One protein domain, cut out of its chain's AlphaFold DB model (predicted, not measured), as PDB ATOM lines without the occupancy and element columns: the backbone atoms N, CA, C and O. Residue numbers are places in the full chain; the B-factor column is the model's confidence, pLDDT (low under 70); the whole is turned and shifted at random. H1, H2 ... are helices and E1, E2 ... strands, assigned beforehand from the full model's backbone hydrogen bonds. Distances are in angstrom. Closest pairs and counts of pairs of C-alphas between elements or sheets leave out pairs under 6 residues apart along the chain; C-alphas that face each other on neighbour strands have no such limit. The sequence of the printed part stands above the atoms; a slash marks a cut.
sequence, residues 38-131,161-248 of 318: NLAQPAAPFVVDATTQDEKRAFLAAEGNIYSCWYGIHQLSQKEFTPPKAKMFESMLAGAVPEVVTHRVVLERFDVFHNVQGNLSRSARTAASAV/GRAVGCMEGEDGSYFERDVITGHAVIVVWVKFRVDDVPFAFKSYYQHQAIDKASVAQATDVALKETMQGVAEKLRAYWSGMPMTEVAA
ATOM      1  N   ASN A  38      -1.993 -22.373 -10.903       81.44
ATOM      2  CA  ASN A  38      -1.456 -23.713 -10.611       81.44
ATOM      3  C   ASN A  38       0.075 -23.824 -10.698       81.44
ATOM      4  O   ASN A  38       0.621 -24.854 -11.092       81.44
ATOM      5  N   LEU A  39       0.769 -22.753 -10.321       86.75
ATOM      6  CA  LEU A  39       2.220 -22.735 -10.213       86.75
ATOM      7  C   LEU A  39       2.688 -23.584  -9.026       86.75
ATOM      8  O   LEU A  39       2.141 -23.477  -7.925       86.75
ATOM      9  N   ALA A  40       3.720 -24.404  -9.242       86.25
ATOM     10  CA  ALA A  40       4.349 -25.149  -8.158       86.25
ATOM     11  C   ALA A  40       4.932 -24.183  -7.116       86.25
ATOM     12  O   ALA A  40       5.434 -23.108  -7.453       86.25
ATOM     13  N   GLN A  41       4.878 -24.568  -5.845       87.50
ATOM     14  CA  GLN A  41       5.421 -23.774  -4.746       87.50
ATOM     15  C   GLN A  41       6.638 -24.503  -4.174       87.50
ATOM     16  O   GLN A  41       6.468 -25.391  -3.336       87.50
ATOM     17  N   PRO A  42       7.860 -24.205  -4.655       87.25
ATOM     18  CA  PRO A  42       9.057 -24.818  -4.097       87.25
ATOM     19  C   PRO A  42       9.209 -24.418  -2.624       87.25
ATOM     20  O   PRO A  42       8.904 -23.289  -2.241       87.25
ATOM     21  N   ALA A  43       9.697 -25.347  -1.796       86.31
ATOM     22  CA  ALA A  43       9.827 -25.140  -0.350       86.31
ATOM     23  C   ALA A  43      10.807 -24.008   0.015       86.31
ATOM     24  O   ALA A  43      10.669 -23.379   1.063       86.31
ATOM     25  N   ALA A  44      11.785 -23.740  -0.853       87.81
ATOM     26  CA  ALA A  44      12.745 -22.656  -0.716       87.81
ATOM     27  C   ALA A  44      13.024 -22.013  -2.086       87.81
ATOM     28  O   ALA A  44      12.948 -22.703  -3.107       87.81
ATOM     29  N   PRO A  45      13.356 -20.709  -2.125       89.94
ATOM     30  CA  PRO A  45      13.775 -20.064  -3.357       89.94
ATOM     31  C   PRO A  45      15.146 -20.590  -3.807       89.94
ATOM     32  O   PRO A  45      16.072 -20.677  -3.000       89.94
ATOM     33  N   PHE A  46      15.280 -20.894  -5.095       93.69
ATOM     34  CA  PHE A  46      16.513 -21.395  -5.722       93.69
ATOM     35  C   PHE A  46      16.902 -20.608  -6.985       93.69
ATOM     36  O   PHE A  46      18.008 -20.773  -7.508       93.69
ATOM     37  N   VAL A  47      16.023 -19.713  -7.454       95.44
ATOM     38  CA  VAL A  47      16.306 -18.792  -8.558       95.44
ATOM     39  C   VAL A  47      16.764 -17.439  -8.021       95.44
ATOM     40  O   VAL A  47      16.066 -16.773  -7.255       95.44
ATOM     41  N   VAL A  48      17.928 -16.993  -8.485       95.25
ATOM     42  CA  VAL A  48      18.418 -15.621  -8.340       95.25
ATOM     43  C   VAL A  48      18.018 -14.832  -9.582       95.25
ATOM     44  O   VAL A  48      18.411 -15.184 -10.694       95.25
ATOM     45  N   ASP A  49      17.247 -13.764  -9.391       93.00
ATOM     46  CA  ASP A  49      16.868 -12.847 -10.465       93.00
ATOM     47  C   ASP A  49      18.029 -11.892 -10.781       93.00
ATOM     48  O   ASP A  49      18.384 -11.039  -9.967       93.00
ATOM     49  N   ALA A  50      18.641 -12.074 -11.948       91.12
ATOM     50  CA  ALA A  50      19.659 -11.202 -12.525       91.12
ATOM     51  C   ALA A  50      19.167 -10.572 -13.842       91.12
ATOM     52  O   ALA A  50      19.977 -10.151 -14.671       91.12
ATOM     53  N   THR A  51      17.848 -10.534 -14.060       86.50
ATOM     54  CA  THR A  51      17.274  -9.873 -15.229       86.50
ATOM     55  C   THR A  51      17.478  -8.362 -15.126       86.50
ATOM     56  O   THR A  51      17.328  -7.755 -14.064       86.50
ATOM     57  N   THR A  52      17.838  -7.722 -16.238       71.00
ATOM     58  CA  THR A  52      17.717  -6.263 -16.344       71.00
ATOM     59  C   THR A  52      16.231  -5.908 -16.339       71.00
ATOM     60  O   THR A  52      15.440  -6.655 -16.918       71.00
ATOM     61  N   GLN A  53      15.835  -4.790 -15.713       63.12
ATOM     62  CA  GLN A  53      14.439  -4.328 -15.766       63.12
ATOM     63  C   GLN A  53      13.940  -4.287 -17.218       63.12
ATOM     64  O   GLN A  53      14.745  -4.132 -18.138       63.12
ATOM     65  N   ASP A  54      12.622  -4.413 -17.431       62.41
ATOM     66  CA  ASP A  54      12.014  -4.233 -18.756       62.41
ATOM     67  C   ASP A  54      12.230  -2.774 -19.224       62.41
ATOM     68  O   ASP A  54      11.362  -1.911 -19.106       62.41
ATOM     69  N   GLU A  55      13.426  -2.455 -19.710       50.94
ATOM     70  CA  GLU A  55      13.808  -1.114 -20.160       50.94
ATOM     71  C   GLU A  55      13.305  -0.836 -21.580       50.94
ATOM     72  O   GLU A  55      13.272   0.309 -22.041       50.94
ATOM     73  N   LYS A  56      12.857  -1.876 -22.286       52.94
ATOM     74  CA  LYS A  56      12.379  -1.771 -23.659       52.94
ATOM     75  C   LYS A  56      10.899  -1.402 -23.654       52.94
ATOM     76  O   LYS A  56      10.015  -2.195 -23.339       52.94
ATOM     77  N   ARG A  57      10.624  -0.139 -23.991       46.31
ATOM     78  CA  ARG A  57       9.260   0.366 -24.178       46.31
ATOM     79  C   ARG A  57       8.598  -0.417 -25.312       46.31
ATOM     80  O   ARG A  57       9.035  -0.337 -26.457       46.31
ATOM     81  N   ALA A  58       7.537  -1.151 -24.989       44.38
ATOM     82  CA  ALA A  58       6.663  -1.768 -25.975       44.38
ATOM     83  C   ALA A  58       6.174  -0.711 -26.984       44.38
ATOM     84  O   ALA A  58       5.605   0.317 -26.605       44.38
ATOM     85  N   PHE A  59       6.421  -0.957 -28.270       44.34
ATOM     86  CA  PHE A  59       6.136  -0.008 -29.340       44.34
ATOM     87  C   PHE A  59       4.729  -0.222 -29.899       44.34
ATOM     88  O   PHE A  59       4.509  -1.007 -30.820       44.34
ATOM     89  N   LEU A  60       3.763   0.519 -29.354       45.12
ATOM     90  CA  LEU A  60       2.425   0.649 -29.947       45.12
ATOM     91  C   LEU A  60       2.029   2.104 -30.257       45.12
ATOM     92  O   LEU A  60       0.932   2.339 -30.754       45.12
ATOM     93  N   ALA A  61       2.928   3.075 -30.059       37.28
ATOM     94  CA  ALA A  61       2.688   4.483 -30.376       37.28
ATOM     95  C   ALA A  61       3.903   5.127 -31.075       37.28
ATOM     96  O   ALA A  61       4.981   5.182 -30.499       37.28
ATOM     97  N   ALA A  62       3.688   5.555 -32.323       32.62
ATOM     98  CA  ALA A  62       4.263   6.665 -33.111       32.62
ATOM     99  C   ALA A  62       5.714   7.208 -32.957       32.62
ATOM    100  O   ALA A  62       6.081   8.044 -33.775       32.62
ATOM    101  N   GLU A  63       6.563   6.785 -32.020       31.56
ATOM    102  CA  GLU A  63       7.861   7.447 -31.738       31.56
ATOM    103  C   GLU A  63       9.091   6.531 -31.896       31.56
ATOM    104  O   GLU A  63      10.093   6.678 -31.201       31.56
ATOM    105  N   GLY A  64       9.015   5.551 -32.797       34.88
ATOM    106  CA  GLY A  64      10.068   4.564 -33.041       34.88
ATOM    107  C   GLY A  64      10.506   4.612 -34.486       34.88
ATOM    108  O   GLY A  64       9.678   4.782 -35.382       34.88
ATOM    109  N   ASN A  65      11.805   4.472 -34.724       34.81
ATOM    110  CA  ASN A  65      12.325   4.420 -36.076       34.81
ATOM    111  C   ASN A  65      11.716   3.211 -36.819       34.81
ATOM    112  O   ASN A  65      11.972   2.061 -36.466       34.81
ATOM    113  N   ILE A  66      10.930   3.488 -37.864       41.84
ATOM    114  CA  ILE A  66      10.217   2.514 -38.716       41.84
ATOM    115  C   ILE A  66      11.192   1.483 -39.325       41.84
ATOM    116  O   ILE A  66      10.781   0.406 -39.755       41.84
ATOM    117  N   TYR A  67      12.490   1.801 -39.344       39.75
ATOM    118  CA  TYR A  67      13.540   0.961 -39.905       39.75
ATOM    119  C   TYR A  67      14.129  -0.096 -38.943       39.75
ATOM    120  O   TYR A  67      14.711  -1.054 -39.447       39.75
ATOM    121  N   SER A  68      13.983   0.010 -37.609       41.19
ATOM    122  CA  SER A  68      14.639  -0.919 -36.652       41.19
ATOM    123  C   SER A  68      13.693  -1.899 -35.940       41.19
ATOM    124  O   SER A  68      14.064  -3.056 -35.710       41.19
ATOM    125  N   CYS A  69      12.449  -1.492 -35.673       53.03
ATOM    126  CA  CYS A  69      11.417  -2.314 -35.037       53.03
ATOM    127  C   CYS A  69      10.073  -2.101 -35.729       53.03
ATOM    128  O   CYS A  69       9.500  -1.014 -35.695       53.03
ATOM    129  N   TRP A  70       9.562  -3.143 -36.381       53.53
ATOM    130  CA  TRP A  70       8.320  -3.037 -37.136       53.53
ATOM    131  C   TRP A  70       7.111  -3.024 -36.185       53.53
ATOM    132  O   TRP A  70       7.086  -3.739 -35.184       53.53
ATOM    133  N   TYR A  71       6.104  -2.206 -36.506       56.09
ATOM    134  CA  TYR A  71       4.854  -2.061 -35.751       56.09
ATOM    135  C   TYR A  71       4.218  -3.406 -35.359       56.09
ATOM    136  O   TYR A  71       4.160  -4.338 -36.163       56.09
ATOM    137  N   GLY A  72       3.636  -3.460 -34.156       64.88
ATOM    138  CA  GLY A  72       2.832  -4.599 -33.707       64.88
ATOM    139  C   GLY A  72       3.568  -5.611 -32.829       64.88
ATOM    140  O   GLY A  72       3.085  -6.730 -32.693       64.88
ATOM    141  N   ILE A  73       4.695  -5.241 -32.218       74.44
ATOM    142  CA  ILE A  73       5.361  -6.050 -31.188       74.44
ATOM    143  C   ILE A  73       5.132  -5.405 -29.824       74.44
ATOM    144  O   ILE A  73       5.517  -4.261 -29.587       74.44
ATOM    145  N   HIS A  74       4.523  -6.159 -28.914       77.69
ATOM    146  CA  HIS A  74       4.306  -5.751 -27.530       77.69
ATOM    147  C   HIS A  74       5.112  -6.643 -26.594       77.69
ATOM    148  O   HIS A  74       4.810  -7.829 -26.488       77.69
ATOM    149  N   GLN A  75       6.115  -6.095 -25.910       81.88
ATOM    150  CA  GLN A  75       6.748  -6.795 -24.793       81.88
ATOM    151  C   GLN A  75       5.823  -6.727 -23.583       81.88
ATOM    152  O   GLN A  75       5.460  -5.640 -23.134       81.88
ATOM    153  N   LEU A  76       5.464  -7.889 -23.051       82.44
ATOM    154  CA  LEU A  76       4.719  -7.994 -21.809       82.44
ATOM    155  C   LEU A  76       5.677  -7.679 -20.659       82.44
ATOM    156  O   LEU A  76       6.633  -8.415 -20.396       82.44
ATOM    157  N   SER A  77       5.437  -6.547 -20.012       81.19
ATOM    158  CA  SER A  77       6.240  -6.043 -18.900       81.19
ATOM    159  C   SER A  77       6.014  -6.854 -17.622       81.19
ATOM    160  O   SER A  77       5.005  -7.529 -17.463       81.19
ATOM    161  N   GLN A  78       6.920  -6.752 -16.655       80.50
ATOM    162  CA  GLN A  78       6.837  -7.386 -15.339       80.50
ATOM    163  C   GLN A  78       5.523  -7.072 -14.623       80.50
ATOM    164  O   GLN A  78       4.968  -7.927 -13.942       80.50
ATOM    165  N   LYS A  79       5.016  -5.844 -14.788       79.62
ATOM    166  CA  LYS A  79       3.768  -5.379 -14.166       79.62
ATOM    167  C   LYS A  79       2.530  -6.074 -14.727       79.62
ATOM    168  O   LYS A  79       1.479  -5.985 -14.112       79.62
ATOM    169  N   GLU A  80       2.654  -6.725 -15.879       80.25
ATOM    170  CA  GLU A  80       1.592  -7.511 -16.500       80.25
ATOM    171  C   GLU A  80       1.582  -8.962 -16.003       80.25
ATOM    172  O   GLU A  80       0.716  -9.714 -16.418       80.25
ATOM    173  N   PHE A  81       2.493  -9.385 -15.117       82.44
ATOM    174  CA  PHE A  81       2.526 -10.753 -14.589       82.44
ATOM    175  C   PHE A  81       2.250 -10.803 -13.088       82.44
ATOM    176  O   PHE A  81       2.840 -10.069 -12.294       82.44
ATOM    177  N   THR A  82       1.372 -11.724 -12.693       85.81
ATOM    178  CA  THR A  82       1.158 -12.115 -11.298       85.81
ATOM    179  C   THR A  82       1.205 -13.647 -11.200       85.81
ATOM    180  O   THR A  82       0.301 -14.308 -11.716       85.81
ATOM    181  N   PRO A  83       2.226 -14.243 -10.548       88.06
ATOM    182  CA  PRO A  83       3.335 -13.605  -9.821       88.06
ATOM    183  C   PRO A  83       4.371 -12.919 -10.742       88.06
ATOM    184  O   PRO A  83       4.347 -13.137 -11.952       88.06
ATOM    185  N   PRO A  84       5.307 -12.120 -10.182       89.00
ATOM    186  CA  PRO A  84       6.429 -11.532 -10.924       89.00
ATOM    187  C   PRO A  84       7.196 -12.578 -11.757       89.00
ATOM    188  O   PRO A  84       7.368 -13.709 -11.297       89.00
ATOM    189  N   LYS A  85       7.716 -12.217 -12.942       90.00
ATOM    190  CA  LYS A  85       8.273 -13.177 -13.918       90.00
ATOM    191  C   LYS A  85       9.332 -14.118 -13.342       90.00
ATOM    192  O   LYS A  85       9.290 -15.305 -13.634       90.00
ATOM    193  N   ALA A  86      10.251 -13.637 -12.505       92.00
ATOM    194  CA  ALA A  86      11.269 -14.496 -11.896       92.00
ATOM    195  C   ALA A  86      10.667 -15.563 -10.967       92.00
ATOM    196  O   ALA A  86      11.093 -16.714 -10.989       92.00
ATOM    197  N   LYS A  87       9.625 -15.208 -10.202       92.75
ATOM    198  CA  LYS A  87       8.884 -16.154  -9.354       92.75
ATOM    199  C   LYS A  87       8.052 -17.121 -10.183       92.75
ATOM    200  O   LYS A  87       8.009 -18.306  -9.880       92.75
ATOM    201  N   MET A  88       7.439 -16.631 -11.256       92.81
ATOM    202  CA  MET A  88       6.752 -17.476 -12.227       92.81
ATOM    203  C   MET A  88       7.718 -18.493 -12.848       92.81
ATOM    204  O   MET A  88       7.422 -19.682 -12.844       92.81
ATOM    205  N   PHE A  89       8.890 -18.050 -13.312       94.56
ATOM    206  CA  PHE A  89       9.934 -18.919 -13.856       94.56
ATOM    207  C   PHE A  89      10.390 -19.965 -12.838       94.56
ATOM    208  O   PHE A  89      10.405 -21.145 -13.161       94.56
ATOM    209  N   GLU A  90      10.694 -19.553 -11.605       95.44
ATOM    210  CA  GLU A  90      11.066 -20.453 -10.507       95.44
ATOM    211  C   GLU A  90      10.025 -21.558 -10.292       95.44
ATOM    212  O   GLU A  90      10.357 -22.743 -10.302       95.44
ATOM    213  N   SER A  91       8.752 -21.181 -10.171       94.88
ATOM    214  CA  SER A  91       7.653 -22.127  -9.998       94.88
ATOM    215  C   SER A  91       7.458 -23.055 -11.195       94.88
ATOM    216  O   SER A  91       7.247 -24.254 -11.019       94.88
ATOM    217  N   MET A  92       7.507 -22.528 -12.421       94.69
ATOM    218  CA  MET A  92       7.328 -23.352 -13.617       94.69
ATOM    219  C   MET A  92       8.504 -24.307 -13.820       94.69
ATOM    220  O   MET A  92       8.287 -25.463 -14.175       94.69
ATOM    221  N   LEU A  93       9.730 -23.854 -13.552       94.75
ATOM    222  CA  LEU A  93      10.931 -24.671 -13.652       94.75
ATOM    223  C   LEU A  93      10.926 -25.785 -12.598       94.75
ATOM    224  O   LEU A  93      11.188 -26.929 -12.950       94.75
ATOM    225  N   ALA A  94      10.542 -25.493 -11.351       94.50
ATOM    226  CA  ALA A  94      10.386 -26.510 -10.308       94.50
ATOM    227  C   ALA A  94       9.298 -27.541 -10.647       94.50
ATOM    228  O   ALA A  94       9.459 -28.727 -10.375       94.50
ATOM    229  N   GLY A  95       8.192 -27.106 -11.257       92.88
ATOM    230  CA  GLY A  95       7.142 -28.017 -11.716       92.88
ATOM    231  C   GLY A  95       7.590 -28.893 -12.888       92.88
ATOM    232  O   GLY A  95       7.266 -30.078 -12.935       92.88
ATOM    233  N   ALA A  96       8.343 -28.325 -13.832       92.00
ATOM    234  CA  ALA A  96       8.784 -29.026 -15.032       92.00
ATOM    235  C   ALA A  96      10.020 -29.908 -14.797       92.00
ATOM    236  O   ALA A  96      10.160 -30.925 -15.477       92.00
ATOM    237  N   VAL A  97      10.891 -29.542 -13.850       93.06
ATOM    238  CA  VAL A  97      12.167 -30.189 -13.500       93.06
ATOM    239  C   VAL A  97      12.341 -30.200 -11.971       93.06
ATOM    240  O   VAL A  97      13.099 -29.393 -11.440       93.06
ATOM    241  N   PRO A  98      11.650 -31.075 -11.220       92.56
ATOM    242  CA  PRO A  98      11.695 -31.059  -9.752       92.56
ATOM    243  C   PRO A  98      13.100 -31.184  -9.153       92.56
ATOM    244  O   PRO A  98      13.384 -30.605  -8.111       92.56
ATOM    245  N   GLU A  99      13.997 -31.899  -9.823       91.56
ATOM    246  CA  GLU A  99      15.393 -32.090  -9.435       91.56
ATOM    247  C   GLU A  99      16.234 -30.797  -9.492       91.56
ATOM    248  O   GLU A  99      17.260 -30.703  -8.831       91.56
ATOM    249  N   VAL A 100      15.786 -29.754 -10.202       92.62
ATOM    250  CA  VAL A 100      16.521 -28.481 -10.331       92.62
ATOM    251  C   VAL A 100      16.596 -27.687  -9.027       92.62
ATOM    252  O   VAL A 100      17.467 -26.836  -8.873       92.62
ATOM    253  N   VAL A 101      15.703 -27.960  -8.071       93.50
ATOM    254  CA  VAL A 101      15.582 -27.180  -6.827       93.50
ATOM    255  C   VAL A 101      16.798 -27.326  -5.908       93.50
ATOM    256  O   VAL A 101      16.968 -26.530  -4.990       93.50
ATOM    257  N   THR A 102      17.650 -28.326  -6.146       93.06
ATOM    258  CA  THR A 102      18.921 -28.515  -5.430       93.06
ATOM    259  C   THR A 102      20.083 -27.736  -6.044       93.06
ATOM    260  O   THR A 102      21.190 -27.786  -5.510       93.06
ATOM    261  N   HIS A 103      19.855 -27.031  -7.153       92.75
ATOM    262  CA  HIS A 103      20.879 -26.315  -7.908       92.75
ATOM    263  C   HIS A 103      20.718 -24.804  -7.781       92.75
ATOM    264  O   HIS A 103      19.621 -24.285  -7.560       92.75
ATOM    265  N   ARG A 104      21.819 -24.069  -7.977       92.81
ATOM    266  CA  ARG A 104      21.749 -22.611  -8.064       92.81
ATOM    267  C   ARG A 104      21.341 -22.221  -9.476       92.81
ATOM    268  O   ARG A 104      22.091 -22.455 -10.425       92.81
ATOM    269  N   VAL A 105      20.201 -21.545  -9.599       95.50
ATOM    270  CA  VAL A 105      19.723 -21.029 -10.883       95.50
ATOM    271  C   VAL A 105      19.849 -19.511 -10.915       95.50
ATOM    272  O   VAL A 105      19.361 -18.824 -10.024       95.50
ATOM    273  N   VAL A 106      20.501 -18.965 -11.940       96.00
ATOM    274  CA  VAL A 106      20.606 -17.513 -12.157       96.00
ATOM    275  C   VAL A 106      19.820 -17.155 -13.407       96.00
ATOM    276  O   VAL A 106      20.228 -17.525 -14.504       96.00
ATOM    277  N   LEU A 107      18.698 -16.455 -13.252       94.56
ATOM    278  CA  LEU A 107      17.872 -16.002 -14.367       94.56
ATOM    279  C   LEU A 107      18.450 -14.703 -14.935       94.56
ATOM    280  O   LEU A 107      18.433 -13.680 -14.265       94.56
ATOM    281  N   GLU A 108      18.956 -14.741 -16.165       91.31
ATOM    282  CA  GLU A 108      19.580 -13.586 -16.829       91.31
ATOM    283  C   GLU A 108      18.614 -12.856 -17.770       91.31
ATOM    284  O   GLU A 108      18.756 -11.660 -18.010       91.31
ATOM    285  N   ARG A 109      17.638 -13.572 -18.339       88.75
ATOM    286  CA  ARG A 109      16.637 -13.001 -19.245       88.75
ATOM    287  C   ARG A 109      15.329 -13.765 -19.145       88.75
ATOM    288  O   ARG A 109      15.345 -14.994 -19.206       88.75
ATOM    289  N   PHE A 110      14.213 -13.044 -19.075       90.31
ATOM    290  CA  PHE A 110      12.890 -13.625 -19.265       90.31
ATOM    291  C   PHE A 110      11.932 -12.620 -19.910       90.31
ATOM    292  O   PHE A 110      11.260 -11.834 -19.240       90.31
ATOM    293  N   ASP A 111      11.868 -12.664 -21.234       88.00
ATOM    294  CA  ASP A 111      11.017 -11.784 -22.021       88.00
ATOM    295  C   ASP A 111       9.885 -12.559 -22.677       88.00
ATOM    296  O   ASP A 111      10.064 -13.678 -23.159       88.00
ATOM    297  N   VAL A 112       8.719 -11.924 -22.735       88.25
ATOM    298  CA  VAL A 112       7.563 -12.439 -23.459       88.25
ATOM    299  C   VAL A 112       7.065 -11.333 -24.369       88.25
ATOM    300  O   VAL A 112       6.775 -10.229 -23.909       88.25
ATOM    301  N   PHE A 113       6.967 -11.621 -25.659       85.81
ATOM    302  CA  PHE A 113       6.496 -10.680 -26.664       85.81
ATOM    303  C   PHE A 113       5.236 -11.213 -27.322       85.81
ATOM    304  O   PHE A 113       5.166 -12.381 -27.676       85.81
ATOM    305  N   HIS A 114       4.268 -10.340 -27.551       84.31
ATOM    306  CA  HIS A 114       3.122 -10.596 -28.404       84.31
ATOM    307  C   HIS A 114       3.302  -9.824 -29.711       84.31
ATOM    308  O   HIS A 114       3.227  -8.595 -29.738       84.31
ATOM    309  N   ASN A 115       3.564 -10.555 -30.788       80.25
ATOM    310  CA  ASN A 115       3.808 -10.023 -32.116       80.25
ATOM    311  C   ASN A 115       2.577 -10.254 -33.008       80.25
ATOM    312  O   ASN A 115       2.275 -11.376 -33.410       80.25
ATOM    313  N   VAL A 116       1.866  -9.175 -33.332       74.75
ATOM    314  CA  VAL A 116       0.664  -9.182 -34.183       74.75
ATOM    315  C   VAL A 116       0.954  -8.822 -35.637       74.75
ATOM    316  O   VAL A 116       0.022  -8.714 -36.433       74.75
ATOM    317  N   GLN A 117       2.215  -8.621 -36.021       65.44
ATOM    318  CA  GLN A 117       2.568  -8.105 -37.345       65.44
ATOM    319  C   GLN A 117       2.076  -9.018 -38.484       65.44
ATOM    320  O   GLN A 117       1.558  -8.534 -39.495       65.44
ATOM    321  N   GLY A 118       2.152 -10.340 -38.288       61.06
ATOM    322  CA  GLY A 118       1.603 -11.335 -39.214       61.06
ATOM    323  C   GLY A 118       0.093 -11.174 -39.426       61.06
ATOM    324  O   GLY A 118      -0.380 -11.222 -40.564       61.06
ATOM    325  N   ASN A 119      -0.652 -10.876 -38.360       59.59
ATOM    326  CA  ASN A 119      -2.095 -10.623 -38.389       59.59
ATOM    327  C   ASN A 119      -2.441  -9.251 -39.013       59.59
ATOM    328  O   ASN A 119      -3.292  -9.158 -39.898       59.59
ATOM    329  N   LEU A 120      -1.724  -8.184 -38.640       58.09
ATOM    330  CA  LEU A 120      -1.933  -6.832 -39.181       58.09
ATOM    331  C   LEU A 120      -1.714  -6.767 -40.697       58.09
ATOM    332  O   LEU A 120      -2.466  -6.089 -41.394       58.09
ATOM    333  N   SER A 121      -0.726  -7.500 -41.222       53.47
ATOM    334  CA  SER A 121      -0.482  -7.573 -42.666       53.47
ATOM    335  C   SER A 121      -1.672  -8.167 -43.430       53.47
ATOM    336  O   SER A 121      -1.970  -7.720 -44.539       53.47
ATOM    337  N   ARG A 122      -2.401  -9.114 -42.818       50.03
ATOM    338  CA  ARG A 122      -3.653  -9.643 -43.358       50.03
ATOM    339  C   ARG A 122      -4.729  -8.579 -43.270       50.03
ATOM    340  O   ARG A 122      -5.236  -8.219 -44.311       50.03
ATOM    341  N   SER A 123      -5.017  -8.003 -42.106       48.62
ATOM    342  CA  SER A 123      -6.082  -6.995 -41.956       48.62
ATOM    343  C   SER A 123      -5.891  -5.748 -42.825       48.62
ATOM    344  O   SER A 123      -6.866  -5.249 -43.373       48.62
ATOM    345  N   ALA A 124      -4.657  -5.276 -43.034       47.19
ATOM    346  CA  ALA A 124      -4.365  -4.177 -43.956       47.19
ATOM    347  C   ALA A 124      -4.550  -4.589 -45.428       47.19
ATOM    348  O   ALA A 124      -5.117  -3.830 -46.216       47.19
ATOM    349  N   ARG A 125      -4.146  -5.813 -45.803       42.75
ATOM    350  CA  ARG A 125      -4.426  -6.371 -47.136       42.75
ATOM    351  C   ARG A 125      -5.915  -6.616 -47.334       42.75
ATOM    352  O   ARG A 125      -6.414  -6.293 -48.401       42.75
ATOM    353  N   THR A 126      -6.627  -7.117 -46.329       43.75
ATOM    354  CA  THR A 126      -8.073  -7.348 -46.339       43.75
ATOM    355  C   THR A 126      -8.826  -6.031 -46.344       43.75
ATOM    356  O   THR A 126      -9.813  -5.956 -47.034       43.75
ATOM    357  N   ALA A 127      -8.378  -4.962 -45.684       41.91
ATOM    358  CA  ALA A 127      -9.010  -3.644 -45.801       41.91
ATOM    359  C   ALA A 127      -8.810  -3.043 -47.205       41.91
ATOM    360  O   ALA A 127      -9.745  -2.490 -47.779       41.91
ATOM    361  N   ALA A 128      -7.628  -3.231 -47.802       38.44
ATOM    362  CA  ALA A 128      -7.358  -2.838 -49.187       38.44
ATOM    363  C   ALA A 128      -8.078  -3.729 -50.227       38.44
ATOM    364  O   ALA A 128      -8.373  -3.271 -51.326       38.44
ATOM    365  N   SER A 129      -8.398  -4.983 -49.886       34.19
ATOM    366  CA  SER A 129      -9.129  -5.933 -50.746       34.19
ATOM    367  C   SER A 129     -10.596  -6.154 -50.347       34.19
ATOM    368  O   SER A 129     -11.323  -6.829 -51.069       34.19
ATOM    369  N   ALA A 130     -11.085  -5.517 -49.280       35.78
ATOM    370  CA  ALA A 130     -12.491  -5.509 -48.857       35.78
ATOM    371  C   ALA A 130     -13.346  -4.624 -49.768       35.78
ATOM    372  O   ALA A 130     -14.565  -4.747 -49.764       35.78
ATOM    373  N   VAL A 131     -12.713  -3.800 -50.607       39.75
ATOM    374  CA  VAL A 131     -13.370  -3.185 -51.767       39.75
ATOM    375  C   VAL A 131     -13.611  -4.217 -52.884       39.75
ATOM    376  O   VAL A 131     -14.431  -3.974 -53.762       39.75
ATOM    377  N   GLY A 161      16.698 -16.417 -44.037       67.00
ATOM    378  CA  GLY A 161      15.255 -16.166 -44.102       67.00
ATOM    379  C   GLY A 161      14.900 -14.740 -43.693       67.00
ATOM    380  O   GLY A 161      15.721 -14.015 -43.137       67.00
ATOM    381  N   ARG A 162      13.668 -14.326 -43.994       69.12
ATOM    382  CA  ARG A 162      13.169 -13.006 -43.612       69.12
ATOM    383  C   ARG A 162      12.682 -13.044 -42.164       69.12
ATOM    384  O   ARG A 162      11.747 -13.780 -41.848       69.12
ATOM    385  N   ALA A 163      13.324 -12.262 -41.302       72.19
ATOM    386  CA  ALA A 163      12.829 -12.016 -39.957       72.19
ATOM    387  C   ALA A 163      11.603 -11.090 -40.014       72.19
ATOM    388  O   ALA A 163      11.581 -10.104 -40.754       72.19
ATOM    389  N   VAL A 164      10.584 -11.419 -39.229       71.62
ATOM    390  CA  VAL A 164       9.398 -10.610 -38.962       71.62
ATOM    391  C   VAL A 164       9.542 -10.068 -37.545       71.62
ATOM    392  O   VAL A 164       9.642 -10.840 -36.594       71.62
ATOM    393  N   GLY A 165       9.584  -8.744 -37.404       69.12
ATOM    394  CA  GLY A 165       9.722  -8.048 -36.126       69.12
ATOM    395  C   GLY A 165      10.921  -7.093 -36.074       69.12
ATOM    396  O   GLY A 165      11.261  -6.469 -37.078       69.12
ATOM    397  N   CYS A 166      11.551  -6.951 -34.903       67.56
ATOM    398  CA  CYS A 166      12.752  -6.130 -34.727       67.56
ATOM    399  C   CYS A 166      13.995  -6.833 -35.290       67.56
ATOM    400  O   CYS A 166      14.288  -7.978 -34.935       67.56
ATOM    401  N   MET A 167      14.723  -6.138 -36.169       55.97
ATOM    402  CA  MET A 167      16.003  -6.624 -36.707       55.97
ATOM    403  C   MET A 167      17.155  -6.372 -35.731       55.97
ATOM    404  O   MET A 167      18.128  -7.122 -35.712       55.97
ATOM    405  N   GLU A 168      17.031  -5.330 -34.910       52.38
ATOM    406  CA  GLU A 168      17.971  -5.010 -33.842       52.38
ATOM    407  C   GLU A 168      17.501  -5.677 -32.542       52.38
ATOM    408  O   GLU A 168      16.358  -5.512 -32.127       52.38
ATOM    409  N   GLY A 169      18.371  -6.467 -31.909       54.06
ATOM    410  CA  GLY A 169      18.145  -6.966 -30.548       54.06
ATOM    411  C   GLY A 169      17.343  -8.260 -30.400       54.06
ATOM    412  O   GLY A 169      17.139  -8.676 -29.262       54.06
ATOM    413  N   GLU A 170      16.927  -8.910 -31.501       62.88
ATOM    414  CA  GLU A 170      16.217 -10.214 -31.503       62.88
ATOM    415  C   GLU A 170      14.888 -10.211 -30.700       62.88
ATOM    416  O   GLU A 170      14.303 -11.263 -30.424       62.88
ATOM    417  N   ASP A 171      14.395  -9.016 -30.357       68.81
ATOM    418  CA  ASP A 171      13.269  -8.775 -29.457       68.81
ATOM    419  C   ASP A 171      11.939  -9.085 -30.144       68.81
ATOM    420  O   ASP A 171      11.466  -8.351 -31.017       68.81
ATOM    421  N   GLY A 172      11.330 -10.209 -29.773       70.06
ATOM    422  CA  GLY A 172      10.020 -10.609 -30.289       70.06
ATOM    423  C   GLY A 172       9.978 -10.904 -31.791       70.06
ATOM    424  O   GLY A 172       8.884 -11.025 -32.351       70.06
ATOM    425  N   SER A 173      11.137 -11.008 -32.452       76.44
ATOM    426  CA  SER A 173      11.224 -11.383 -33.861       76.44
ATOM    427  C   SER A 173      11.207 -12.897 -34.050       76.44
ATOM    428  O   SER A 173      11.734 -13.646 -33.225       76.44
ATOM    429  N   TYR A 174      10.610 -13.328 -35.156       77.00
ATOM    430  CA  TYR A 174      10.546 -14.716 -35.616       77.00
ATOM    431  C   TYR A 174      10.829 -14.777 -37.120       77.00
ATOM    432  O   TYR A 174      10.845 -13.744 -37.789       77.00
ATOM    433  N   PHE A 175      11.050 -15.959 -37.692       76.50
ATOM    434  CA  PHE A 175      11.215 -16.090 -39.143       76.50
ATOM    435  C   PHE A 175       9.878 -16.360 -39.829       76.50
ATOM    436  O   PHE A 175       9.122 -17.224 -39.397       76.50
ATOM    437  N   GLU A 176       9.610 -15.671 -40.942       73.12
ATOM    438  CA  GLU A 176       8.343 -15.788 -41.687       73.12
ATOM    439  C   GLU A 176       8.014 -17.238 -42.080       73.12
ATOM    440  O   GLU A 176       6.855 -17.628 -42.091       73.12
ATOM    441  N   ARG A 177       9.034 -18.058 -42.361       73.38
ATOM    442  CA  ARG A 177       8.863 -19.474 -42.728       73.38
ATOM    443  C   ARG A 177       8.409 -20.382 -41.581       73.38
ATOM    444  O   ARG A 177       7.935 -21.476 -41.854       73.38
ATOM    445  N   ASP A 178       8.620 -19.959 -40.336       73.50
ATOM    446  CA  ASP A 178       8.347 -20.765 -39.143       73.50
ATOM    447  C   ASP A 178       6.933 -20.461 -38.601       73.50
ATOM    448  O   ASP A 178       6.523 -21.020 -37.588       73.50
ATOM    449  N   VAL A 179       6.188 -19.561 -39.265       71.94
ATOM    450  CA  VAL A 179       4.875 -19.077 -38.829       71.94
ATOM    451  C   VAL A 179       3.872 -19.079 -39.980       71.94
ATOM    452  O   VAL A 179       4.125 -18.589 -41.078       71.94
ATOM    453  N   ILE A 180       2.678 -19.584 -39.703       70.88
ATOM    454  CA  ILE A 180       1.542 -19.590 -40.608       70.88
ATOM    455  C   ILE A 180       1.032 -18.159 -40.771       70.88
ATOM    456  O   ILE A 180       0.642 -17.486 -39.811       70.88
ATOM    457  N   THR A 181       0.971 -17.704 -42.021       67.56
ATOM    458  CA  THR A 181       0.494 -16.365 -42.377       67.56
ATOM    459  C   THR A 181      -0.848 -16.034 -41.715       67.56
ATOM    460  O   THR A 181      -1.786 -16.831 -41.733       67.56
ATOM    461  N   GLY A 182      -0.961 -14.823 -41.157       67.38
ATOM    462  CA  GLY A 182      -2.188 -14.324 -40.530       67.38
ATOM    463  C   GLY A 182      -2.346 -14.647 -39.040       67.38
ATOM    464  O   GLY A 182      -3.335 -14.212 -38.455       67.38
ATOM    465  N   HIS A 183      -1.394 -15.348 -38.420       74.31
ATOM    466  CA  HIS A 183      -1.380 -15.577 -36.974       74.31
ATOM    467  C   HIS A 183      -0.624 -14.470 -36.232       74.31
ATOM    468  O   HIS A 183       0.265 -13.806 -36.778       74.31
ATOM    469  N   ALA A 184      -1.010 -14.259 -34.976       79.56
ATOM    470  CA  ALA A 184      -0.167 -13.586 -34.002       79.56
ATOM    471  C   ALA A 184       0.771 -14.617 -33.364       79.56
ATOM    472  O   ALA A 184       0.482 -15.816 -33.355       79.56
ATOM    473  N   VAL A 185       1.895 -14.147 -32.837       83.88
ATOM    474  CA  VAL A 185       2.936 -15.006 -32.275       83.88
ATOM    475  C   VAL A 185       3.292 -14.515 -30.884       83.88
ATOM    476  O   VAL A 185       3.626 -13.344 -30.705       83.88
ATOM    477  N   ILE A 186       3.242 -15.410 -29.905       87.50
ATOM    478  CA  ILE A 186       3.882 -15.210 -28.612       87.50
ATOM    479  C   ILE A 186       5.319 -15.707 -28.730       87.50
ATOM    480  O   ILE A 186       5.553 -16.882 -28.998       87.50
ATOM    481  N   VAL A 187       6.281 -14.809 -28.552       88.06
ATOM    482  CA  VAL A 187       7.703 -15.148 -28.509       88.06
ATOM    483  C   VAL A 187       8.141 -15.157 -27.056       88.06
ATOM    484  O   VAL A 187       8.038 -14.128 -26.388       88.06
ATOM    485  N   VAL A 188       8.634 -16.291 -26.565       90.06
ATOM    486  CA  VAL A 188       9.196 -16.392 -25.212       90.06
ATOM    487  C   VAL A 188      10.702 -16.533 -25.329       90.06
ATOM    488  O   VAL A 188      11.196 -17.399 -26.049       90.06
ATOM    489  N   TRP A 189      11.435 -15.691 -24.609       88.06
ATOM    490  CA  TRP A 189      12.885 -15.745 -24.545       88.06
ATOM    491  C   TRP A 189      13.330 -15.915 -23.102       88.06
ATOM    492  O   TRP A 189      13.038 -15.075 -22.253       88.06
ATOM    493  N   VAL A 190      14.049 -16.998 -22.824       90.81
ATOM    494  CA  VAL A 190      14.565 -17.288 -21.490       90.81
ATOM    495  C   VAL A 190      16.050 -17.623 -21.551       90.81
ATOM    496  O   VAL A 190      16.493 -18.420 -22.379       90.81
ATOM    497  N   LYS A 191      16.834 -16.979 -20.687       90.12
ATOM    498  CA  LYS A 191      18.272 -17.204 -20.537       90.12
ATOM    499  C   LYS A 191      18.598 -17.325 -19.063       90.12
ATOM    500  O   LYS A 191      18.207 -16.467 -18.274       90.12
ATOM    501  N   PHE A 192      19.311 -18.373 -18.694       93.25
ATOM    502  CA  PHE A 192      19.672 -18.625 -17.309       93.25
ATOM    503  C   PHE A 192      20.939 -19.465 -17.220       93.25
ATOM    504  O   PHE A 192      21.433 -19.978 -18.224       93.25
ATOM    505  N   ARG A 193      21.463 -19.612 -16.006       92.88
ATOM    506  CA  ARG A 193      22.518 -20.576 -15.696       92.88
ATOM    507  C   ARG A 193      22.061 -21.542 -14.625       92.88
ATOM    508  O   ARG A 193      21.358 -21.118 -13.712       92.88
ATOM    509  N   VAL A 194      22.496 -22.791 -14.720       93.00
ATOM    510  CA  VAL A 194      22.381 -23.789 -13.647       93.00
ATOM    511  C   VAL A 194      23.795 -24.180 -13.257       93.00
ATOM    512  O   VAL A 194      24.531 -24.660 -14.112       93.00
ATOM    513  N   ASP A 195      24.190 -23.903 -12.016       91.62
ATOM    514  CA  ASP A 195      25.568 -24.102 -11.535       91.62
ATOM    515  C   ASP A 195      26.620 -23.551 -12.518       91.62
ATOM    516  O   ASP A 195      27.555 -24.231 -12.934       91.62
ATOM    517  N   ASP A 196      26.404 -22.304 -12.946       88.06
ATOM    518  CA  ASP A 196      27.228 -21.555 -13.906       88.06
ATOM    519  C   ASP A 196      27.253 -22.091 -15.354       88.06
ATOM    520  O   ASP A 196      27.840 -21.448 -16.230       88.06
ATOM    521  N   VAL A 197      26.530 -23.172 -15.660       88.56
ATOM    522  CA  VAL A 197      26.332 -23.669 -17.031       88.56
ATOM    523  C   VAL A 197      25.237 -22.854 -17.728       88.56
ATOM    524  O   VAL A 197      24.111 -22.820 -17.228       88.56
ATOM    525  N   PRO A 198      25.518 -22.194 -18.869       89.31
ATOM    526  CA  PRO A 198      24.558 -21.317 -19.525       89.31
ATOM    527  C   PRO A 198      23.546 -22.072 -20.388       89.31
ATOM    528  O   PRO A 198      23.894 -22.957 -21.168       89.31
ATOM    529  N   PHE A 199      22.298 -21.620 -20.321       87.56
ATOM    530  CA  PHE A 199      21.196 -22.068 -21.158       87.56
ATOM    531  C   PHE A 199      20.462 -20.864 -21.748       87.56
ATOM    532  O   PHE A 199      20.192 -19.877 -21.061       87.56
ATOM    533  N   ALA A 200      20.123 -20.947 -23.032       86.88
ATOM    534  CA  ALA A 200      19.365 -19.924 -23.735       86.88
ATOM    535  C   ALA A 200      18.335 -20.586 -24.647       86.88
ATOM    536  O   ALA A 200      18.648 -21.518 -25.390       86.88
ATOM    537  N   PHE A 201      17.105 -20.095 -24.587       87.00
ATOM    538  CA  PHE A 201      15.972 -20.694 -25.268       87.00
ATOM    539  C   PHE A 201      15.046 -19.621 -25.804       87.00
ATOM    540  O   PHE A 201      14.675 -18.698 -25.082       87.00
ATOM    541  N   LYS A 202      14.643 -19.779 -27.060       85.88
ATOM    542  CA  LYS A 202      13.672 -18.915 -27.717       85.88
ATOM    543  C   LYS A 202      12.595 -19.786 -28.342       85.88
ATOM    544  O   LYS A 202      12.922 -20.784 -28.987       85.88
ATOM    545  N   SER A 203      11.336 -19.445 -28.117       88.06
ATOM    546  CA  SER A 203      10.201 -20.182 -28.661       88.06
ATOM    547  C   SER A 203       9.212 -19.272 -29.376       88.06
ATOM    548  O   SER A 203       9.131 -18.074 -29.094       88.06
ATOM    549  N   TYR A 204       8.458 -19.860 -30.302       87.00
ATOM    550  CA  TYR A 204       7.401 -19.206 -31.067       87.00
ATOM    551  C   TYR A 204       6.111 -19.984 -30.865       87.00
ATOM    552  O   TYR A 204       6.048 -21.143 -31.259       87.00
ATOM    553  N   TYR A 205       5.097 -19.361 -30.269       88.06
ATOM    554  CA  TYR A 205       3.762 -19.935 -30.155       88.06
ATOM    555  C   TYR A 205       2.767 -19.146 -30.999       88.06
ATOM    556  O   TYR A 205       2.568 -17.949 -30.795       88.06
ATOM    557  N   GLN A 206       2.135 -19.812 -31.953       87.56
ATOM    558  CA  GLN A 206       1.228 -19.198 -32.911       87.56
ATOM    559  C   GLN A 206      -0.216 -19.293 -32.426       87.56
ATOM    560  O   GLN A 206      -0.680 -20.358 -32.023       87.56
ATOM    561  N   HIS A 207      -0.959 -18.191 -32.508       80.44
ATOM    562  CA  HIS A 207      -2.376 -18.180 -32.160       80.44
ATOM    563  C   HIS A 207      -3.173 -17.178 -32.998       80.44
ATOM    564  O   HIS A 207      -2.640 -16.235 -33.590       80.44
ATOM    565  N   GLN A 208      -4.490 -17.369 -33.045       76.69
ATOM    566  CA  GLN A 208      -5.399 -16.372 -33.602       76.69
ATOM    567  C   GLN A 208      -5.708 -15.349 -32.506       76.69
ATOM    568  O   GLN A 208      -6.341 -15.671 -31.502       76.69
ATOM    569  N   ALA A 209      -5.203 -14.123 -32.657       63.75
ATOM    570  CA  ALA A 209      -5.473 -13.040 -31.715       63.75
ATOM    571  C   ALA A 209      -6.846 -12.429 -32.021       63.75
ATOM    572  O   ALA A 209      -6.966 -11.604 -32.928       63.75
ATOM    573  N   ILE A 210      -7.864 -12.863 -31.279       62.12
ATOM    574  CA  ILE A 210      -9.252 -12.410 -31.446       62.12
ATOM    575  C   ILE A 210      -9.577 -11.328 -30.407       62.12
ATOM    576  O   ILE A 210     -10.134 -10.286 -30.741       62.12
ATOM    577  N   ASP A 211      -9.162 -11.533 -29.155       67.94
ATOM    578  CA  ASP A 211      -9.414 -10.624 -28.031       67.94
ATOM    579  C   ASP A 211      -8.334 -10.724 -26.928       67.94
ATOM    580  O   ASP A 211      -7.375 -11.495 -27.029       67.94
ATOM    581  N   LYS A 212      -8.470  -9.946 -25.844       70.06
ATOM    582  CA  LYS A 212      -7.517  -9.966 -24.714       70.06
ATOM    583  C   LYS A 212      -7.443 -11.329 -24.009       70.06
ATOM    584  O   LYS A 212      -6.354 -11.702 -23.576       70.06
ATOM    585  N   ALA A 213      -8.558 -12.052 -23.891       74.81
ATOM    586  CA  ALA A 213      -8.603 -13.348 -23.216       74.81
ATOM    587  C   ALA A 213      -7.849 -14.415 -24.023       74.81
ATOM    588  O   ALA A 213      -7.058 -15.169 -23.460       74.81
ATOM    589  N   SER A 214      -7.997 -14.397 -25.351       75.69
ATOM    590  CA  SER A 214      -7.272 -15.275 -26.271       75.69
ATOM    591  C   SER A 214      -5.755 -15.082 -26.184       75.69
ATOM    592  O   SER A 214      -5.012 -16.057 -26.217       75.69
ATOM    593  N   VAL A 215      -5.282 -13.841 -26.001       79.06
ATOM    594  CA  VAL A 215      -3.850 -13.551 -25.814       79.06
ATOM    595  C   VAL A 215      -3.356 -14.070 -24.464       79.06
ATOM    596  O   VAL A 215      -2.270 -14.638 -24.399       79.06
ATOM    597  N   ALA A 216      -4.132 -13.901 -23.387       82.44
ATOM    598  CA  ALA A 216      -3.757 -14.405 -22.065       82.44
ATOM    599  C   ALA A 216      -3.653 -15.937 -22.055       82.44
ATOM    600  O   ALA A 216      -2.646 -16.482 -21.607       82.44
ATOM    601  N   GLN A 217      -4.639 -16.624 -22.641       84.88
ATOM    602  CA  GLN A 217      -4.614 -18.075 -22.812       84.88
ATOM    603  C   GLN A 217      -3.432 -18.520 -23.684       84.88
ATOM    604  O   GLN A 217      -2.714 -19.446 -23.319       84.88
ATOM    605  N   ALA A 218      -3.194 -17.850 -24.815       85.56
ATOM    606  CA  ALA A 218      -2.058 -18.151 -25.680       85.56
ATOM    607  C   ALA A 218      -0.716 -17.946 -24.965       85.56
ATOM    608  O   ALA A 218       0.206 -18.730 -25.159       85.56
ATOM    609  N   THR A 219      -0.615 -16.923 -24.115       88.62
ATOM    610  CA  THR A 219       0.588 -16.657 -23.319       88.62
ATOM    611  C   THR A 219       0.824 -17.760 -22.289       88.62
ATOM    612  O   THR A 219       1.943 -18.249 -22.184       88.62
ATOM    613  N   ASP A 220      -0.215 -18.200 -21.574       88.81
ATOM    614  CA  ASP A 220      -0.120 -19.321 -20.627       88.81
ATOM    615  C   ASP A 220       0.344 -20.615 -21.317       88.81
ATOM    616  O   ASP A 220       1.279 -21.270 -20.849       88.81
ATOM    617  N   VAL A 221      -0.240 -20.948 -22.474       88.94
ATOM    618  CA  VAL A 221       0.179 -22.114 -23.273       88.94
ATOM    619  C   VAL A 221       1.630 -21.968 -23.735       88.94
ATOM    620  O   VAL A 221       2.429 -22.878 -23.523       88.94
ATOM    621  N   ALA A 222       2.002 -20.813 -24.292       90.75
ATOM    622  CA  ALA A 222       3.361 -20.552 -24.758       90.75
ATOM    623  C   ALA A 222       4.398 -20.717 -23.639       90.75
ATOM    624  O   ALA A 222       5.455 -21.315 -23.851       90.75
ATOM    625  N   LEU A 223       4.101 -20.218 -22.437       91.88
ATOM    626  CA  LEU A 223       4.973 -20.355 -21.273       91.88
ATOM    627  C   LEU A 223       5.125 -21.822 -20.852       91.88
ATOM    628  O   LEU A 223       6.249 -22.272 -20.623       91.88
ATOM    629  N   LYS A 224       4.023 -22.580 -20.787       90.50
ATOM    630  CA  LYS A 224       4.038 -24.005 -20.420       90.50
ATOM    631  C   LYS A 224       4.839 -24.841 -21.414       90.50
ATOM    632  O   LYS A 224       5.736 -25.566 -20.993       90.50
ATOM    633  N   GLU A 225       4.580 -24.685 -22.710       89.00
ATOM    634  CA  GLU A 225       5.322 -25.386 -23.769       89.00
ATOM    635  C   GLU A 225       6.810 -25.018 -23.761       89.00
ATOM    636  O   GLU A 225       7.680 -25.882 -23.880       89.00
ATOM    637  N   THR A 226       7.132 -23.742 -23.519       90.94
ATOM    638  CA  THR A 226       8.528 -23.306 -23.386       90.94
ATOM    639  C   THR A 226       9.219 -23.993 -22.215       90.94
ATOM    640  O   THR A 226      10.327 -24.495 -22.380       90.94
ATOM    641  N   MET A 227       8.577 -24.061 -21.048       91.62
ATOM    642  CA  MET A 227       9.160 -24.703 -19.866       91.62
ATOM    643  C   MET A 227       9.288 -26.220 -20.019       91.62
ATOM    644  O   MET A 227      10.263 -26.793 -19.536       91.62
ATOM    645  N   GLN A 228       8.383 -26.871 -20.752       89.75
ATOM    646  CA  GLN A 228       8.556 -28.275 -21.133       89.75
ATOM    647  C   GLN A 228       9.785 -28.470 -22.032       89.75
ATOM    648  O   GLN A 228      10.615 -29.330 -21.746       89.75
ATOM    649  N   GLY A 229       9.960 -27.636 -23.062       86.25
ATOM    650  CA  GLY A 229      11.148 -27.687 -23.924       86.25
ATOM    651  C   GLY A 229      12.455 -27.412 -23.166       86.25
ATOM    652  O   GLY A 229      13.475 -28.058 -23.413       86.25
ATOM    653  N   VAL A 230      12.426 -26.493 -22.194       89.62
ATOM    654  CA  VAL A 230      13.543 -26.254 -21.264       89.62
ATOM    655  C   VAL A 230      13.850 -27.513 -20.451       89.62
ATOM    656  O   VAL A 230      15.012 -27.913 -20.360       89.62
ATOM    657  N   ALA A 231      12.823 -28.159 -19.897       90.88
ATOM    658  CA  ALA A 231      12.965 -29.360 -19.084       90.88
ATOM    659  C   ALA A 231      13.571 -30.536 -19.858       90.88
ATOM    660  O   ALA A 231      14.478 -31.198 -19.358       90.88
ATOM    661  N   GLU A 232      13.109 -30.769 -21.089       86.88
ATOM    662  CA  GLU A 232      13.656 -31.797 -21.980       86.88
ATOM    663  C   GLU A 232      15.162 -31.588 -22.211       86.88
ATOM    664  O   GLU A 232      15.953 -32.520 -22.044       86.88
ATOM    665  N   LYS A 233      15.587 -30.352 -22.515       82.81
ATOM    666  CA  LYS A 233      17.010 -30.041 -22.735       82.81
ATOM    667  C   LYS A 233      17.853 -30.140 -21.463       82.81
ATOM    668  O   LYS A 233      18.972 -30.645 -21.533       82.81
ATOM    669  N   LEU A 234      17.341 -29.688 -20.317       87.69
ATOM    670  CA  LEU A 234      18.056 -29.790 -19.039       87.69
ATOM    671  C   LEU A 234      18.295 -31.248 -18.634       87.69
ATOM    672  O   LEU A 234      19.419 -31.622 -18.307       87.69
ATOM    673  N   ARG A 235      17.264 -32.096 -18.721       88.88
ATOM    674  CA  ARG A 235      17.393 -33.525 -18.395       88.88
ATOM    675  C   ARG A 235      18.357 -34.248 -19.313       88.88
ATOM    676  O   ARG A 235      19.134 -35.092 -18.868       88.88
ATOM    677  N   ALA A 236      18.328 -33.915 -20.594       83.56
ATOM    678  CA  ALA A 236      19.271 -34.494 -21.525       83.56
ATOM    679  C   ALA A 236      20.720 -34.071 -21.245       83.56
ATOM    680  O   ALA A 236      21.618 -34.907 -21.283       83.56
ATOM    681  N   TYR A 237      20.938 -32.802 -20.886       83.69
ATOM    682  CA  TYR A 237      22.248 -32.328 -20.450       83.69
ATOM    683  C   TYR A 237      22.757 -33.103 -19.222       83.69
ATOM    684  O   TYR A 237      23.874 -33.614 -19.238       83.69
ATOM    685  N   TRP A 238      21.934 -33.262 -18.182       85.69
ATOM    686  CA  TRP A 238      22.340 -33.980 -16.965       85.69
ATOM    687  C   TRP A 238      22.520 -35.485 -17.139       85.69
ATOM    688  O   TRP A 238      23.343 -36.083 -16.452       85.69
ATOM    689  N   SER A 239      21.784 -36.105 -18.057       85.31
ATOM    690  CA  SER A 239      21.971 -37.524 -18.389       85.31
ATOM    691  C   SER A 239      23.211 -37.785 -19.253       85.31
ATOM    692  O   SER A 239      23.491 -38.936 -19.579       85.31
ATOM    693  N   GLY A 240      23.964 -36.741 -19.626       78.12
ATOM    694  CA  GLY A 240      25.129 -36.863 -20.498       78.12
ATOM    695  C   GLY A 240      24.772 -37.243 -21.936       78.12
ATOM    696  O   GLY A 240      25.656 -37.639 -22.695       78.12
ATOM    697  N   MET A 241      23.495 -37.130 -22.325       62.09
ATOM    698  CA  MET A 241      23.083 -37.362 -23.703       62.09
ATOM    699  C   MET A 241      23.652 -36.257 -24.599       62.09
ATOM    700  O   MET A 241      23.578 -35.071 -24.252       62.09
ATOM    701  N   PRO A 242      24.205 -36.600 -25.774       59.09
ATOM    702  CA  PRO A 242      24.676 -35.589 -26.703       59.09
ATOM    703  C   PRO A 242      23.500 -34.693 -27.119       59.09
ATOM    704  O   PRO A 242      22.471 -35.163 -27.603       59.09
ATOM    705  N   MET A 243      23.661 -33.372 -26.966       53.47
ATOM    706  CA  MET A 243      22.630 -32.356 -27.264       53.47
ATOM    707  C   MET A 243      22.066 -32.438 -28.699       53.47
ATOM    708  O   MET A 243      20.997 -31.898 -28.989       53.47
ATOM    709  N   THR A 244      22.767 -33.124 -29.605       55.00
ATOM    710  CA  THR A 244      22.327 -33.427 -30.971       55.00
ATOM    711  C   THR A 244      21.161 -34.420 -31.048       55.00
ATOM    712  O   THR A 244      20.371 -34.302 -31.981       55.00
ATOM    713  N   GLU A 245      21.003 -35.339 -30.087       46.69
ATOM    714  CA  GLU A 245      19.913 -36.338 -30.065       46.69
ATOM    715  C   GLU A 245      18.618 -35.784 -29.454       46.69
ATOM    716  O   GLU A 245      17.523 -36.042 -29.944       46.69
ATOM    717  N   VAL A 246      18.738 -34.903 -28.463       48.84
ATOM    718  CA  VAL A 246      17.615 -34.208 -27.799       48.84
ATOM    719  C   VAL A 246      16.826 -33.352 -28.778       48.84
ATOM    720  O   VAL A 246      15.606 -33.234 -28.715       48.84
ATOM    721  N   ALA A 247      17.536 -32.752 -29.729       47.16
ATOM    722  CA  ALA A 247      16.928 -31.901 -30.727       47.16
ATOM    723  C   ALA A 247      16.089 -32.685 -31.753       47.16
ATOM    724  O   ALA A 247      15.278 -32.067 -32.439       47.16
ATOM    725  N   ALA A 248      16.233 -34.009 -31.864       46.78
ATOM    726  CA  ALA A 248      15.407 -34.834 -32.747       46.78
ATOM    727  C   ALA A 248      13.983 -35.063 -32.203       46.78
ATOM    728  O   ALA A 248      13.099 -35.422 -32.972       46.78
TER     729      ALA A 248
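This is residues 38 to 131 and 161 to 248 of the 318 residues of an uncharacterized protein of Stenotrophomonas humi (UniProt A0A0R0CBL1). A twisted sheet, with long strands E3, E4 and E5 side by side and short E1 and E2 along E3's other side, has the long helix H4 slantwise over one face and H1 on that face too. H2 sits at a corner with H1, H5 folds back beyond H4, and residues 124 to 131, mostly of H3, stick out. The printed part has 182 residues with five named helices and five named strands, which follow each other along the chain as E1, E2, H1, H2, E3, H3, E4, E5, H4 and H5; the class is mixed, helices and strands, and in the branched sheet the neighbours E1 and E3 are parallel, while the neighbour pairs E2 and E3, E3 and E4, and E4 and E5 are antiparallel. It is compact, radius of gyration of the C-alphas 17.6 A, yet elongated, spanning 61 by 36 by 30 A.

E1, residues 47 to 49, is parallel to E3, residues 105 to 115; N 48 and O 105 are 2.8 A apart, within hydrogen-bond range. E2, residues 73 to 76, on the same side of E3, is antiparallel to it, with N 74 and O 114 at 2.9 A. On the other side, E4, residues 184 to 194, is antiparallel to E3, with N 111 and O 189 at 2.9 A. E4 and E5, residues 197 to 207, form a hairpin, with N 190 and O 201 at 2.9 A. H1, residues 85 to 96, is on the sheet; its closest C-alphas to E1 are Glu 90 and Val 47, 5.8 A. H2, residues 98 to 102, is not on the sheet and only just touches H1, only at the corner, with 3 pairs of C-alphas within 8 A, the closest Ala 94 and Val 101, 6.3 A. H3, residues 117 to 129, only grazes the sheet with residues 117 to 120. H4, residues 212 to 238, is on the same face as H1, at a height over the sheet of 7.7 A; its closest C-alphas to E5 are Ala 222 and Tyr 205, 5.4 A. H4 touches H1 at a steep tilt of 56 degrees, the same way, closest C-alphas Ala 231 and Ala 96, 5.8 A. H5, residues 243 to 248, touches H4, closest C-alphas Val 246 and Ala 236, 6.5 A. Every O i to N i+4 pair is within hydrogen-bond range in H1 and H4; it is 8 of 9 in H3, 0 of 1 in H2 and 0 of 2 in H5, whose O i to N i+3 counts are 0 of 2 and 1 of 3.

E1 begins at C-alpha 47 (16.306, -18.792, -8.558). E3 is 28.7 A long and bends by 52 degrees at residue 108; E4 is 32.0 A and E5 32.9 A. H1 is 15.9 A long, H3 17.9 A, and H4 39.1 A from C-alpha 212 (-7.517, -9.966, -24.714). H5 ends at C-alpha 248 (15.407, -34.834, -32.747).

The C-alphas farthest apart, of Thr 102 and Val 131, are 61.9 A apart. Residues 132 to 160 are not printed; C-alphas 131 and 161 are 32.4 A apart across the cut. The link from E1 to E2 is long, 23 residues. Mean pLDDT of the printed part is 75.5, with 57 residues under 70, among them 53 to 72, 117 to 131 and 241 to 248.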